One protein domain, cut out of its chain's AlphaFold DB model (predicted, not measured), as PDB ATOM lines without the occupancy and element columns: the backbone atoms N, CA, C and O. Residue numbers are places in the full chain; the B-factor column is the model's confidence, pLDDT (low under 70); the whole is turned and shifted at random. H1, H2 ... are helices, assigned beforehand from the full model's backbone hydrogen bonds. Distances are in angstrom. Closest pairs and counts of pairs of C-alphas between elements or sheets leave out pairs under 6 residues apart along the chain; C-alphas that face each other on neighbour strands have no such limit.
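What this domain is: This is residues 53 to 92 of the 92 residues of the protein "Peptidase_S9 domain-containing protein" of Ancylostoma duodenale (UniProt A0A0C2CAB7). Three short helices make an open triangle, H1 near both H2 and H3 with few contacts, and a tail, residues 84 to 92, leads away from H3 to one end of the longest axis. The printed part has 40 residues, with H1, H2 and H3 in chain order and no named strand; the class is all helix, though under half of the residues, 17, are in helices. It is only just loose, close to compact, with a radius of gyration of the C-alphas of 10.8 A and spans of 38 by 15 by 14 A.

Where its parts are: H1, residues 53 to 59, begins at C-alpha 53 (84.573, -50.639, 62.212) and is 10.0 A long. H2, residues 67 to 71, measures 6.4 A. H3, residues 79 to 83, measures 6.6 A and ends at C-alpha 83 (81.264, -53.588, 54.838).

How they stand to each other: H1 and H2 are close but not clearly touching; their closest C-alphas, Ala 57 and Asn 68, are 6.9 A apart. H1 and H3 are also close but not clearly touching, with the closest C-alphas, Leu 53 and Tyr 82, 6.4 A apart. H2 and H3 are apart. In H1, H2 and H3 every O i to N i+4 pair is within hydrogen-bond range.

The domain as a whole: The two farthest C-alphas, Phe 63 and Pro 92, are 38.3 A apart. The printed part has no cut, and both links are short. Mean pLDDT of the printed part is 77.8; residues 60 to 61, 63 and 85 to 92 are under 70.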
ATOM      1  N   LEU A  53      85.162 -49.568  61.409       88.69
ATOM      2  CA  LEU A  53      84.573 -50.639  62.212       88.69
ATOM      3  C   LEU A  53      85.335 -51.964  62.075       88.69
ATOM      4  O   LEU A  53      85.331 -52.753  63.018       88.69
ATOM      5  N   ILE A  54      85.995 -52.211  60.937       88.81
ATOM      6  CA  ILE A  54      86.771 -53.440  60.710       88.81
ATOM      7  C   ILE A  54      88.087 -53.355  61.478       88.81
ATOM      8  O   ILE A  54      88.447 -54.299  62.181       88.81
ATOM      9  N   GLY A  55      88.785 -52.219  61.383       88.31
ATOM     10  CA  GLY A  55      89.970 -51.938  62.193       88.31
ATOM     11  C   GLY A  55      89.659 -52.037  63.685       88.31
ATOM     12  O   GLY A  55      90.354 -52.742  64.416       88.31
ATOM     13  N   LEU A  56      88.542 -51.443  64.124       87.25
ATOM     14  CA  LEU A  56      88.107 -51.547  65.516       87.25
ATOM     15  C   LEU A  56      87.801 -52.995  65.931       87.25
ATOM     16  O   LEU A  56      88.160 -53.385  67.034       87.25
ATOM     17  N   ALA A  57      87.162 -53.807  65.083       85.62
ATOM     18  CA  ALA A  57      86.881 -55.208  65.404       85.62
ATOM     19  C   ALA A  57      88.159 -56.054  65.553       85.62
ATOM     20  O   ALA A  57      88.202 -56.948  66.400       85.62
ATOM     21  N   LYS A  58      89.203 -55.758  64.770       84.69
ATOM     22  CA  LYS A  58      90.493 -56.467  64.813       84.69
ATOM     23  C   LYS A  58      91.341 -56.087  66.027       84.69
ATOM     24  O   LYS A  58      91.898 -56.975  66.669       84.69
ATOM     25  N   ASP A  59      91.381 -54.799  66.368       78.06
ATOM     26  CA  ASP A  59      92.318 -54.252  67.360       78.06
ATOM     27  C   ASP A  59      91.646 -53.793  68.669       78.06
ATOM     28  O   ASP A  59      92.217 -53.012  69.434       78.06
ATOM     29  N   THR A  60      90.436 -54.284  68.982       65.38
ATOM     30  CA  THR A  60      89.710 -53.810  70.172       65.38
ATOM     31  C   THR A  60      90.380 -54.211  71.494       65.38
ATOM     32  O   THR A  60      90.802 -55.358  71.715       65.38
ATOM     33  N   HIS A  61      90.442 -53.261  72.431       69.12
ATOM     34  CA  HIS A  61      90.955 -53.502  73.777       69.12
ATOM     35  C   HIS A  61      90.090 -54.530  74.521       69.12
ATOM     36  O   HIS A  61      88.881 -54.619  74.333       69.12
ATOM     37  N   LYS A  62      90.702 -55.295  75.438       70.06
ATOM     38  CA  LYS A  62      90.038 -56.392  76.178       70.06
ATOM     39  C   LYS A  62      88.716 -55.994  76.860       70.06
ATOM     40  O   LYS A  62      87.888 -56.870  77.062       70.06
ATOM     41  N   PHE A  63      88.538 -54.716  77.210       69.69
ATOM     42  CA  PHE A  63      87.336 -54.191  77.865       69.69
ATOM     43  C   PHE A  63      86.128 -54.043  76.923       69.69
ATOM     44  O   PHE A  63      84.998 -54.213  77.361       69.69
ATOM     45  N   GLU A  64      86.356 -53.781  75.635       70.38
ATOM     46  CA  GLU A  64      85.296 -53.601  74.624       70.38
ATOM     47  C   GLU A  64      85.117 -54.848  73.743       70.38
ATOM     48  O   GLU A  64      84.364 -54.858  72.766       70.38
ATOM     49  N   ARG A  65      85.803 -55.938  74.099       71.88
ATOM     50  CA  ARG A  65      85.719 -57.214  73.394       71.88
ATOM     51  C   ARG A  65      84.299 -57.773  73.525       71.88
ATOM     52  O   ARG A  65      83.800 -57.940  74.633       71.88
ATOM     53  N   GLY A  66      83.651 -58.026  72.390       78.00
ATOM     54  CA  GLY A  66      82.247 -58.438  72.317       78.00
ATOM     55  C   GLY A  66      81.237 -57.287  72.221       78.00
ATOM     56  O   GLY A  66      80.083 -57.531  71.882       78.00
ATOM     57  N   TYR A  67      81.631 -56.025  72.436       84.50
ATOM     58  CA  TYR A  67      80.694 -54.897  72.337       84.50
ATOM     59  C   TYR A  67      80.174 -54.718  70.902       84.50
ATOM     60  O   TYR A  67      78.969 -54.621  70.672       84.50
ATOM     61  N   ASN A  68      81.076 -54.787  69.918       85.12
ATOM     62  CA  ASN A  68      80.709 -54.741  68.501       85.12
ATOM     63  C   ASN A  68      79.914 -55.977  68.053       85.12
ATOM     64  O   ASN A  68      79.091 -55.855  67.153       85.12
ATOM     65  N   GLU A  69      80.106 -57.132  68.700       85.75
ATOM     66  CA  GLU A  69      79.320 -58.336  68.400       85.75
ATOM     67  C   GLU A  69      77.847 -58.151  68.762       85.75
ATOM     68  O   GLU A  69      76.967 -58.629  68.054       85.75
ATOM     69  N   VAL A  70      77.574 -57.419  69.846       87.88
ATOM     70  CA  VAL A  70      76.207 -57.089  70.270       87.88
ATOM     71  C   VAL A  70      75.604 -55.977  69.410       87.88
ATOM     72  O   VAL A  70      74.409 -56.006  69.126       87.88
ATOM     73  N   LEU A  71      76.401 -54.978  69.021       89.25
ATOM     74  CA  LEU A  71      75.901 -53.804  68.300       89.25
ATOM     75  C   LEU A  71      75.766 -53.996  66.786       89.25
ATOM     76  O   LEU A  71      74.935 -53.326  66.175       89.25
ATOM     77  N   ILE A  72      76.611 -54.830  66.180       89.12
ATOM     78  CA  ILE A  72      76.749 -54.938  64.720       89.12
ATOM     79  C   ILE A  72      76.568 -56.389  64.276       89.12
ATOM     80  O   ILE A  72      75.727 -56.662  63.427       89.12
ATOM     81  N   GLY A  73      77.346 -57.306  64.847       90.62
ATOM     82  CA  GLY A  73      77.364 -58.723  64.481       90.62
ATOM     83  C   GLY A  73      78.721 -59.346  64.790       90.62
ATOM     84  O   GLY A  73      79.687 -58.639  65.069       90.62
ATOM     85  N   LYS A  74      78.828 -60.670  64.778       90.56
ATOM     86  CA  LYS A  74      80.088 -61.358  65.084       90.56
ATOM     87  C   LYS A  74      81.113 -61.173  63.970       90.56
ATOM     88  O   LYS A  74      80.792 -61.303  62.794       90.56
ATOM     89  N   TYR A  75      82.359 -60.883  64.334       87.06
ATOM     90  CA  TYR A  75      83.465 -60.771  63.386       87.06
ATOM     91  C   TYR A  75      84.481 -61.899  63.638       87.06
ATOM     92  O   TYR A  75      84.934 -62.033  64.777       87.06
ATOM     93  N   PRO A  76      84.914 -62.653  62.607       90.69
ATOM     94  CA  PRO A  76      84.736 -62.392  61.173       90.69
ATOM     95  C   PRO A  76      83.486 -63.012  60.518       90.69
ATOM     96  O   PRO A  76      83.304 -62.843  59.314       90.69
ATOM     97  N   GLU A  77      82.630 -63.724  61.254       92.81
ATOM     98  CA  GLU A  77      81.520 -64.517  60.695       92.81
ATOM     99  C   GLU A  77      80.510 -63.682  59.890       92.81
ATOM    100  O   GLU A  77      79.994 -64.139  58.871       92.81
ATOM    101  N   GLU A  78      80.264 -62.446  60.318       91.69
ATOM    102  CA  GLU A  78      79.292 -61.512  59.746       91.69
ATOM    103  C   GLU A  78      79.980 -60.268  59.149       91.69
ATOM    104  O   GLU A  78      79.414 -59.175  59.117       91.69
ATOM    105  N   GLU A  79      81.207 -60.415  58.628       89.12
ATOM    106  CA  GLU A  79      82.009 -59.314  58.056       89.12
ATOM    107  C   GLU A  79      81.251 -58.469  57.012       89.12
ATOM    108  O   GLU A  79      81.496 -57.270  56.885       89.12
ATOM    109  N   GLN A  80      80.312 -59.061  56.270       88.62
ATOM    110  CA  GLN A  80      79.527 -58.322  55.279       88.62
ATOM    111  C   GLN A  80      78.735 -57.166  55.909       88.62
ATOM    112  O   GLN A  80      78.662 -56.099  55.312       88.62
ATOM    113  N   ILE A  81      78.237 -57.314  57.143       88.25
ATOM    114  CA  ILE A  81      77.510 -56.245  57.851       88.25
ATOM    115  C   ILE A  81      78.429 -55.037  58.097       88.25
ATOM    116  O   ILE A  81      78.020 -53.889  57.937       88.25
ATOM    117  N   TYR A  82      79.705 -55.290  58.400       86.94
ATOM    118  CA  TYR A  82      80.713 -54.251  58.618       86.94
ATOM    119  C   TYR A  82      81.075 -53.493  57.331       86.94
ATOM    120  O   TYR A  82      81.419 -52.313  57.392       86.94
ATOM    121  N   LYS A  83      80.972 -54.152  56.170       83.31
ATOM    122  CA  LYS A  83      81.264 -53.588  54.838       83.31
ATOM    123  C   LYS A  83      80.089 -52.833  54.210       83.31
ATOM    124  O   LYS A  83      80.281 -52.163  53.206       83.31
ATOM    125  N   VAL A  84      78.892 -52.921  54.787       74.56
ATOM    126  CA  VAL A  84      77.697 -52.160  54.362       74.56
ATOM    127  C   VAL A  84      77.503 -50.901  55.225       74.56
ATOM    128  O   VAL A  84      76.567 -50.131  55.031       74.56
ATOM    129  N   GLY A  85      78.394 -50.674  56.198       66.06
ATOM    130  CA  GLY A  85      78.348 -49.520  57.091       66.06
ATOM    131  C   GLY A  85      78.358 -48.173  56.352       66.06
ATOM    132  O   GLY A  85      78.683 -48.105  55.169       66.06
ATOM    133  N   PRO A  86      78.070 -47.068  57.060       64.06
ATOM    134  CA  PRO A  86      77.776 -45.764  56.468       64.06
ATOM    135  C   PRO A  86      78.908 -45.196  55.600       64.06
ATOM    136  O   PRO A  86      78.667 -44.253  54.869       64.06
ATOM    137  N   PHE A  87      80.122 -45.742  55.675       66.00
ATOM    138  CA  PHE A  87      81.303 -45.288  54.936       66.00
ATOM    139  C   PHE A  87      81.557 -46.029  53.623       66.00
ATOM    140  O   PHE A  87      82.442 -45.631  52.868       66.00
ATOM    141  N   PHE A  88      80.822 -47.106  53.360       60.22
ATOM    142  CA  PHE A  88      80.956 -47.874  52.134       60.22
ATOM    143  C   PHE A  88      79.795 -47.519  51.217       60.22
ATOM    144  O   PHE A  88      78.637 -47.809  51.511       60.22
ATOM    145  N   ASP A  89      80.128 -46.840  50.123       51.22
ATOM    146  CA  ASP A  89      79.187 -46.511  49.064       51.22
ATOM    147  C   ASP A  89      78.576 -47.804  48.498       51.22
ATOM    148  O   ASP A  89      79.294 -48.709  48.074       51.22
ATOM    149  N   GLN A  90      77.248 -47.905  48.553       50.12
ATOM    150  CA  GLN A  90      76.461 -49.010  47.990       50.12
ATOM    151  C   GLN A  90      75.801 -48.596  46.661       50.12
ATOM    152  O   GLN A  90      74.876 -49.265  46.194       50.12
ATOM    153  N   SER A  91      76.230 -47.483  46.060       41.75
ATOM    154  CA  SER A  91      75.819 -47.111  44.707       41.75
ATOM    155  C   SER A  91      76.430 -48.092  43.687       41.75
ATOM    156  O   SER A  91      77.602 -48.444  43.834       41.75
ATOM    157  N   PRO A  92      75.671 -48.562  42.679       40.28
ATOM    158  CA  PRO A  92      76.241 -49.261  41.526       40.28
ATOM    159  C   PRO A  92      77.135 -48.352  40.672       40.28
ATOM    160  O   PRO A  92      76.897 -47.121  40.656       40.28
TER     161      PRO A  92